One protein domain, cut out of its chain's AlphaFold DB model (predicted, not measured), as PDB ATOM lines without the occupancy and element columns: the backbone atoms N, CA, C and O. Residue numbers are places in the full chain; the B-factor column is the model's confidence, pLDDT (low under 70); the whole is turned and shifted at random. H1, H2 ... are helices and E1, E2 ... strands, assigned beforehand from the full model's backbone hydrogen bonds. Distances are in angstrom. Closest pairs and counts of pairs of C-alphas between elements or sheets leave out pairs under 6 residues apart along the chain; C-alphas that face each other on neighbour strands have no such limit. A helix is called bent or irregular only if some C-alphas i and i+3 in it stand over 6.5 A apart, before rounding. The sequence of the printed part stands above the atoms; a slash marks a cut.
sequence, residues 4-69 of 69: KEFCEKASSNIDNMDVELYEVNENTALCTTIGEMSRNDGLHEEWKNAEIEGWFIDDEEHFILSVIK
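What this domain is: This is residues 4 to 69 of the 69 residues of an uncharacterized protein of Ruminococcus sp. AM54-1NS (UniProt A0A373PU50). A strongly twisted wall of two hairpins side by side, E1 with E2 and E3 with E4, has three short helices gathered on one side. E1 and E4 are the two strands in its middle. The printed part has 66 residues, ordered H1, E1, E2, H2, H3, E3, E4; the mixed sheet runs E2, E1, E4, E3, and the class is mixed, helices and strands. It is compact, with a radius of gyration of the C-alphas of 10.9 A, and flat, spanning 31 by 31 by 16 A.

How they stand to each other: H1, residues 4 to 14, only grazes the sheet. E1, residues 18 to 23, and E2, residues 28 to 33, form an antiparallel hairpin, with N 21 and O 30 2.9 A apart. H2, residues 34 to 38, also only grazes the sheet and touches H1; their closest C-alphas, of Glu 8 and Ser 38, are 4.9 A apart. H3, residues 45 to 49, is on the sheet at a height of 9.1 A. E3, residues 51 to 57, and E4, residues 63 to 68, form an antiparallel hairpin, with N 53 and O 66 2.9 A apart. E4 and E1 are parallel, with N 65 and O 20 2.8 A apart. E2, H2, H3 and E3 make a split strand-helix-strand unit, with E1 and E4 between its two strands; its crossover is right-handed. The O i to N i+4 pairs are within hydrogen-bond range throughout H2 and H3, and in 4 of 7 cases in H1.

Where its parts are: H1 begins at C-alpha 4 (107.405, 134.305, 115.654), is 14.0 A long and is only just irregular: C-alphas 9 and 12 are 6.6 A apart. E1 spans 16.4 A, E2 16.6 A and E3 17.8 A. E4 spans 16.2 A and ends at C-alpha 68 (112.713, 128.000, 125.860).

The domain as a whole: The farthest C-alphas, of Gly 42 and Asp 59, are 31.2 A apart. The printed part has no cut, no link is long, and no printed residue is under 70 in pLDDT.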
ATOM      1  N   LYS A   4     107.781 133.364 116.708       96.56
ATOM      2  CA  LYS A   4     107.405 134.305 115.654       96.56
ATOM      3  C   LYS A   4     107.610 133.733 114.255       96.56
ATOM      4  O   LYS A   4     106.702 133.821 113.439       96.56
ATOM      5  N   GLU A   5     108.753 133.103 113.982       95.62
ATOM      6  CA  GLU A   5     109.009 132.465 112.681       95.62
ATOM      7  C   GLU A   5     107.995 131.352 112.373       95.62
ATOM      8  O   GLU A   5     107.612 131.156 111.216       95.62
ATOM      9  N   PHE A   6     107.571 130.602 113.394       94.12
ATOM     10  CA  PHE A   6     106.524 129.591 113.269       94.12
ATOM     11  C   PHE A   6     105.165 130.234 112.967       94.12
ATOM     12  O   PHE A   6     104.511 129.877 111.983       94.12
ATOM     13  N   CYS A   7     104.769 131.229 113.761       93.94
ATOM     14  CA  CYS A   7     103.492 131.918 113.620       93.94
ATOM     15  C   CYS A   7     103.395 132.712 112.311       93.94
ATOM     16  O   CYS A   7     102.342 132.702 111.692       93.94
ATOM     17  N   GLU A   8     104.474 133.324 111.820       93.75
ATOM     18  CA  GLU A   8     104.515 133.987 110.506       93.75
ATOM     19  C   GLU A   8     104.298 133.005 109.343       93.75
ATOM     20  O   GLU A   8     103.711 133.362 108.321       93.75
ATOM     21  N   LYS A   9     104.745 131.749 109.478       91.69
ATOM     22  CA  LYS A   9     104.480 130.706 108.473       91.69
ATOM     23  C   LYS A   9     103.036 130.211 108.542       91.69
ATOM     24  O   LYS A   9     102.437 129.929 107.502       91.69
ATOM     25  N   ALA A  10     102.481 130.119 109.746       87.62
ATOM     26  CA  ALA A  10     101.125 129.643 109.985       87.62
ATOM     27  C   ALA A  10     100.039 130.701 109.686       87.62
ATOM     28  O   ALA A  10      98.983 130.360 109.152       87.62
ATOM     29  N   SER A  11     100.308 131.985 109.949       80.06
ATOM     30  CA  SER A  11      99.346 133.100 109.872       80.06
ATOM     31  C   SER A  11      98.674 133.256 108.511       80.06
ATOM     32  O   SER A  11      97.527 133.692 108.437       80.06
ATOM     33  N   SER A  12      99.329 132.813 107.433       73.50
ATOM     34  CA  SER A  12      98.767 132.836 106.076       73.50
ATOM     35  C   SER A  12      97.410 132.125 105.933       73.50
ATOM     36  O   SER A  12      96.677 132.445 105.001       73.50
ATOM     37  N   ASN A  13      97.054 131.212 106.849       71.81
ATOM     38  CA  ASN A  13      95.794 130.462 106.798       71.81
ATOM     39  C   ASN A  13      94.945 130.521 108.084       71.81
ATOM     40  O   ASN A  13      93.760 130.203 108.020       71.81
ATOM     41  N   ILE A  14      95.520 130.891 109.237       84.88
ATOM     42  CA  ILE A  14      94.929 130.616 110.566       84.88
ATOM     43  C   ILE A  14      95.261 131.691 111.620       84.88
ATOM     44  O   ILE A  14      95.559 131.389 112.769       84.88
ATOM     45  N   ASP A  15      95.199 132.969 111.245       87.75
ATOM     46  CA  ASP A  15      95.617 134.101 112.097       87.75
ATOM     47  C   ASP A  15      94.903 134.174 113.468       87.75
ATOM     48  O   ASP A  15      95.494 134.593 114.458       87.75
ATOM     49  N   ASN A  16      93.648 133.721 113.551       89.12
ATOM     50  CA  ASN A  16      92.861 133.721 114.795       89.12
ATOM     51  C   ASN A  16      92.917 132.391 115.562       89.12
ATOM     52  O   ASN A  16      92.139 132.212 116.491       89.12
ATOM     53  N   MET A  17      93.748 131.436 115.141       90.25
ATOM     54  CA  MET A  17      93.875 130.160 115.841       90.25
ATOM     55  C   MET A  17      94.622 130.369 117.152       90.25
ATOM     56  O   MET A  17      95.668 131.034 117.178       90.25
ATOM     57  N   ASP A  18      94.071 129.799 118.217       93.69
ATOM     58  CA  ASP A  18      94.663 129.869 119.541       93.69
ATOM     59  C   ASP A  18      95.957 129.049 119.585       93.69
ATOM     60  O   ASP A  18      96.086 127.971 118.988       93.69
ATOM     61  N   VAL A  19      96.939 129.606 120.283       94.81
ATOM     62  CA  VAL A  19      98.222 128.975 120.546       94.81
ATOM     63  C   VAL A  19      98.583 129.156 122.013       94.81
ATOM     64  O   VAL A  19      98.562 130.265 122.552       94.81
ATOM     65  N   GLU A  20      98.927 128.054 122.663       96.44
ATOM     66  CA  GLU A  20      99.478 128.041 124.007       96.44
ATOM     67  C   GLU A  20     100.993 127.837 123.930       96.44
ATOM     68  O   GLU A  20     101.485 126.883 123.327       96.44
ATOM     69  N   LEU A  21     101.741 128.753 124.538       97.00
ATOM     70  CA  LEU A  21     103.193 128.678 124.658       97.00
ATOM     71  C   LEU A  21     103.537 128.259 126.079       97.00
ATOM     72  O   LEU A  21     103.284 129.020 127.008       97.00
ATOM     73  N   TYR A  22     104.131 127.087 126.249       97.00
ATOM     74  CA  TYR A  22     104.564 126.570 127.540       97.00
ATOM     75  C   TYR A  22     106.086 126.664 127.659       97.00
ATOM     76  O   TYR A  22     106.811 125.979 126.934       97.00
ATOM     77  N   GLU A  23     106.583 127.505 128.567       96.81
ATOM     78  CA  GLU A  23     108.019 127.626 128.815       96.81
ATOM     79  C   GLU A  23     108.490 126.591 129.841       96.81
ATOM     80  O   GLU A  23     107.982 126.488 130.964       96.81
ATOM     81  N   VAL A  24     109.466 125.794 129.408       93.81
ATOM     82  CA  VAL A  24     109.853 124.545 130.067       93.81
ATOM     83  C   VAL A  24     110.663 124.771 131.350       93.81
ATOM     84  O   VAL A  24     110.556 123.965 132.275       93.81
ATOM     85  N   ASN A  25     111.461 125.838 131.441       93.75
ATOM     86  CA  ASN A  25     112.360 126.077 132.578       93.75
ATOM     87  C   ASN A  25     111.677 126.778 133.761       93.75
ATOM     88  O   ASN A  25     111.991 126.508 134.920       93.75
ATOM     89  N   GLU A  26     110.749 127.679 133.474       92.56
ATOM     90  CA  GLU A  26     110.023 128.523 134.416       92.56
ATOM     91  C   GLU A  26     108.644 127.949 134.754       92.56
ATOM     92  O   GLU A  26     108.031 128.396 135.725       92.56
ATOM     93  N   ASN A  27     108.165 126.951 133.995       91.25
ATOM     94  CA  ASN A  27     106.838 126.348 134.152       91.25
ATOM     95  C   ASN A  27     105.731 127.420 134.087       91.25
ATOM     96  O   ASN A  27     104.865 127.523 134.960       91.25
ATOM     97  N   THR A  28     105.819 128.271 133.062       95.25
ATOM     98  CA  THR A  28     104.852 129.337 132.779       95.25
ATOM     99  C   THR A  28     104.218 129.122 131.414       95.25
ATOM    100  O   THR A  28     104.847 128.557 130.523       95.25
ATOM    101  N   ALA A  29     102.977 129.579 131.248       95.50
ATOM    102  CA  ALA A  29     102.253 129.466 129.990       95.50
ATOM    103  C   ALA A  29     101.684 130.816 129.543       95.50
ATOM    104  O   ALA A  29     101.330 131.658 130.376       95.50
ATOM    105  N   LEU A  30     101.573 131.001 128.229       96.75
ATOM    106  CA  LEU A  30     100.897 132.128 127.599       96.75
ATOM    107  C   LEU A  30      99.892 131.609 126.568       96.75
ATOM    108  O   LEU A  30     100.287 131.017 125.567       96.75
ATOM    109  N   CYS A  31      98.608 131.882 126.795       95.94
ATOM    110  CA  CYS A  31      97.558 131.690 125.797       95.94
ATOM    111  C   CYS A  31      97.443 132.954 124.942       95.94
ATOM    112  O   CYS A  31      97.270 134.055 125.470       95.94
ATOM    113  N   THR A  32      97.549 132.798 123.631       95.56
ATOM    114  CA  THR A  32      97.513 133.889 122.654       95.56
ATOM    115  C   THR A  32      97.024 133.340 121.308       95.56
ATOM    116  O   THR A  32      96.481 132.241 121.243       95.56
ATOM    117  N   THR A  33      97.194 134.092 120.224       95.19
ATOM    118  CA  THR A  33      96.835 133.676 118.864       95.19
ATOM    119  C   THR A  33      98.045 133.721 117.942       95.19
ATOM    120  O   THR A  33      98.998 134.479 118.158       95.19
ATOM    121  N   ILE A  34      97.989 132.954 116.854       94.50
ATOM    122  CA  ILE A  34      99.009 132.992 115.796       94.50
ATOM    123  C   ILE A  34      99.211 134.418 115.262       94.50
ATOM    124  O   ILE A  34     100.345 134.857 115.053       94.50
ATOM    125  N   GLY A  35      98.125 135.165 115.082       94.75
ATOM    126  CA  GLY A  35      98.169 136.533 114.591       94.75
ATOM    127  C   GLY A  35      98.881 137.475 115.547       94.75
ATOM    128  O   GLY A  35      99.693 138.281 115.106       94.75
ATOM    129  N   GLU A  36      98.659 137.362 116.852       95.56
ATOM    130  CA  GLU A  36      99.372 138.181 117.837       95.56
ATOM    131  C   GLU A  36     100.877 137.879 117.865       95.56
ATOM    132  O   GLU A  36     101.702 138.800 117.844       95.56
ATOM    133  N   MET A  37     101.243 136.597 117.810       96.19
ATOM    134  CA  MET A  37     102.640 136.156 117.850       96.19
ATOM    135  C   MET A  37     103.416 136.418 116.554       96.19
ATOM    136  O   MET A  37     104.644 136.483 116.584       96.19
ATOM    137  N   SER A  38     102.728 136.638 115.431       94.94
ATOM    138  CA  SER A  38     103.357 137.008 114.154       94.94
ATOM    139  C   SER A  38     103.570 138.523 113.974       94.94
ATOM    140  O   SER A  38     104.313 138.950 113.089       94.94
ATOM    141  N   ARG A  39     102.945 139.372 114.804       93.38
ATOM    142  CA  ARG A  39     103.008 140.841 114.663       93.38
ATOM    143  C   ARG A  39     104.331 141.447 115.128       93.38
ATOM    144  O   ARG A  39     104.911 141.051 116.136       93.38
ATOM    145  N   ASN A  40     104.728 142.524 114.451       92.38
ATOM    146  CA  ASN A  40     105.832 143.412 114.828       92.38
ATOM    147  C   ASN A  40     105.327 144.632 115.621       92.38
ATOM    148  O   ASN A  40     105.376 145.755 115.121       92.38
ATOM    149  N   ASP A  41     104.800 144.417 116.827       94.31
ATOM    150  CA  ASP A  41     104.187 145.462 117.668       94.31
ATOM    151  C   ASP A  41     104.834 145.622 119.058       94.31
ATOM    152  O   ASP A  41     104.404 146.469 119.842       94.31
ATOM    153  N   GLY A  42     105.883 144.852 119.363       92.25
ATOM    154  CA  GLY A  42     106.583 144.890 120.649       92.25
ATOM    155  C   GLY A  42     105.856 144.183 121.801       92.25
ATOM    156  O   GLY A  42     106.399 144.117 122.905       92.25
ATOM    157  N   LEU A  43     104.655 143.640 121.579       95.12
ATOM    158  CA  LEU A  43     103.958 142.823 122.573       95.12
ATOM    159  C   LEU A  43     104.565 141.422 122.619       95.12
ATOM    160  O   LEU A  43     104.855 140.843 121.574       95.12
ATOM    161  N   HIS A  44     104.731 140.880 123.827       95.25
ATOM    162  CA  HIS A  44     105.229 139.520 124.059       95.25
ATOM    163  C   HIS A  44     106.576 139.209 123.377       95.25
ATOM    164  O   HIS A  44     106.817 138.069 123.001       95.25
ATOM    165  N   GLU A  45     107.473 140.192 123.221       96.44
ATOM    166  CA  GLU A  45     108.761 140.004 122.524       96.44
ATOM    167  C   GLU A  45     109.602 138.854 123.094       96.44
ATOM    168  O   GLU A  45     110.200 138.103 122.330       96.44
ATOM    169  N   GLU A  46     109.613 138.664 124.415       96.25
ATOM    170  CA  GLU A  46     110.293 137.515 125.035       96.25
ATOM    171  C   GLU A  46     109.740 136.173 124.518       96.25
ATOM    172  O   GLU A  46     110.499 135.281 124.161       96.25
ATOM    173  N   TRP A  47     108.420 136.061 124.363       97.50
ATOM    174  CA  TRP A  47     107.752 134.860 123.867       97.50
ATOM    175  C   TRP A  47     107.885 134.713 122.353       97.50
ATOM    176  O   TRP A  47     108.033 133.603 121.854       97.50
ATOM    177  N   LYS A  48     107.871 135.823 121.606       97.56
ATOM    178  CA  LYS A  48     108.046 135.840 120.143       97.56
ATOM    179  C   LYS A  48     109.430 135.340 119.743       97.56
ATOM    180  O   LYS A  48     109.560 134.675 118.715       97.56
ATOM    181  N   ASN A  49     110.436 135.657 120.554       97.38
ATOM    182  CA  ASN A  49     111.826 135.272 120.332       97.38
ATOM    183  C   ASN A  49     112.208 133.937 120.993       97.38
ATOM    184  O   ASN A  49     113.284 133.426 120.684       97.38
ATOM    185  N   ALA A  50     111.338 133.356 121.826       97.81
ATOM    186  CA  ALA A  50     111.555 132.045 122.432       97.81
ATOM    187  C   ALA A  50     111.742 130.954 121.364       97.81
ATOM    188  O   ALA A  50     111.085 130.967 120.314       97.81
ATOM    189  N   GLU A  51     112.637 130.004 121.630       98.12
ATOM    190  CA  GLU A  51     112.918 128.872 120.751       98.12
ATOM    191  C   GLU A  51     111.915 127.739 120.986       98.12
ATOM    192  O   GLU A  51     111.664 127.348 122.121       98.12
ATOM    193  N   ILE A  52     111.327 127.214 119.909       97.56
ATOM    194  CA  ILE A  52     110.418 126.066 119.971       97.56
ATOM    195  C   ILE A  52     111.228 124.773 120.090       97.56
ATOM    196  O   ILE A  52     111.976 124.426 119.175       97.56
ATOM    197  N   GLU A  53     110.970 124.013 121.151       97.06
ATOM    198  CA  GLU A  53     111.513 122.666 121.375       97.06
ATOM    199  C   GLU A  53     110.613 121.567 120.792       97.06
ATOM    200  O   GLU A  53     111.071 120.490 120.409       97.06
ATOM    201  N   GLY A  54     109.309 121.830 120.714       95.00
ATOM    202  CA  GLY A  54     108.314 120.836 120.338       95.00
ATOM    203  C   GLY A  54     106.927 121.442 120.194       95.00
ATOM    204  O   GLY A  54     106.654 122.536 120.689       95.00
ATOM    205  N   TRP A  55     106.056 120.734 119.481       94.31
ATOM    206  CA  TRP A  55     104.687 121.171 119.255       94.31
ATOM    207  C   TRP A  55     103.741 119.989 119.077       94.31
ATOM    208  O   TRP A  55     104.142 118.926 118.596       94.31
ATOM    209  N   PHE A  56     102.480 120.189 119.441       93.00
ATOM    210  CA  PHE A  56     101.383 119.291 119.101       93.00
ATOM    211  C   PHE A  56     100.084 120.083 118.931       93.00
ATOM    212  O   PHE A  56     100.027 121.273 119.240       93.00
ATOM    213  N   ILE A  57      99.071 119.419 118.382       90.00
ATOM    214  CA  ILE A  57      97.709 119.944 118.273       90.00
ATOM    215  C   ILE A  57      96.843 119.085 119.188       90.00
ATOM    216  O   ILE A  57      96.974 117.856 119.158       90.00
ATOM    217  N   ASP A  58      96.035 119.718 120.030       88.62
ATOM    218  CA  ASP A  58      95.112 119.009 120.914       88.62
ATOM    219  C   ASP A  58      93.818 118.583 120.189       88.62
ATOM    220  O   ASP A  58      93.639 118.798 118.988       88.62
ATOM    221  N   ASP A  59      92.912 117.940 120.925       87.38
ATOM    222  CA  ASP A  59      91.629 117.475 120.387       87.38
ATOM    223  C   ASP A  59      90.664 118.629 120.026       87.38
ATOM    224  O   ASP A  59      89.667 118.396 119.340       87.38
ATOM    225  N   GLU A  60      90.946 119.859 120.472       84.56
ATOM    226  CA  GLU A  60      90.171 121.076 120.190       84.56
ATOM    227  C   GLU A  60      90.779 121.913 119.048       84.56
ATOM    228  O   GLU A  60      90.297 123.004 118.754       84.56
ATOM    229  N   GLU A  61      91.785 121.377 118.350       83.38
ATOM    230  CA  GLU A  61      92.539 122.069 117.300       83.38
ATOM    231  C   GLU A  61      93.298 123.312 117.809       83.38
ATOM    232  O   GLU A  61      93.472 124.278 117.072       83.38
ATOM    233  N   HIS A  62      93.809 123.307 119.040       87.50
ATOM    234  CA  HIS A  62      94.727 124.341 119.528       87.50
ATOM    235  C   HIS A  62      96.184 123.942 119.308       87.50
ATOM    236  O   HIS A  62      96.572 122.792 119.525       87.50
ATOM    237  N   PHE A  63      97.026 124.901 118.911       91.56
ATOM    238  CA  PHE A  63      98.469 124.671 118.885       91.56
ATOM    239  C   PHE A  63      99.045 124.786 120.289       91.56
ATOM    240  O   PHE A  63      98.900 125.814 120.940       91.56
ATOM    241  N   ILE A  64      99.787 123.773 120.718       94.81
ATOM    242  CA  ILE A  64     100.539 123.821 121.969       94.81
ATOM    243  C   ILE A  64     102.022 123.718 121.626       94.81
ATOM    244  O   ILE A  64     102.472 122.731 121.038       94.81
ATOM    245  N   LEU A  65     102.777 124.762 121.964       96.56
ATOM    246  CA  LEU A  65     104.208 124.901 121.713       96.56
ATOM    247  C   LEU A  65     104.966 124.817 123.039       96.56
ATOM    248  O   LEU A  65     104.758 125.641 123.925       96.56
ATOM    249  N   SER A  66     105.892 123.871 123.163       97.25
ATOM    250  CA  SER A  66     106.887 123.905 124.237       97.25
ATOM    251  C   SER A  66     108.067 124.766 123.799       97.25
ATOM    252  O   SER A  66     108.631 124.521 122.726       97.25
ATOM    253  N   VAL A  67     108.444 125.746 124.618       97.94
ATOM    254  CA  VAL A  67     109.454 126.753 124.277       97.94
ATOM    255  C   VAL A  67     110.517 126.921 125.364       97.94
ATOM    256  O   VAL A  67     110.303 126.566 126.525       97.94
ATOM    257  N   ILE A  68     111.652 127.502 124.978       96.75
ATOM    258  CA  ILE A  68     112.713 128.000 125.860       96.75
ATOM    259  C   ILE A  68     112.877 129.501 125.587       96.75
ATOM    260  O   ILE A  68     113.106 129.888 124.438       96.75
ATOM    261  N   LYS A  69     112.714 130.337 126.621       89.94
ATOM    262  CA  LYS A  69     112.841 131.808 126.539       89.94
ATOM    263  C   LYS A  69     114.292 132.287 126.650       89.94
ATOM    264  O   LYS A  69     115.077 131.655 127.392       89.94
TER     265      LYS A  69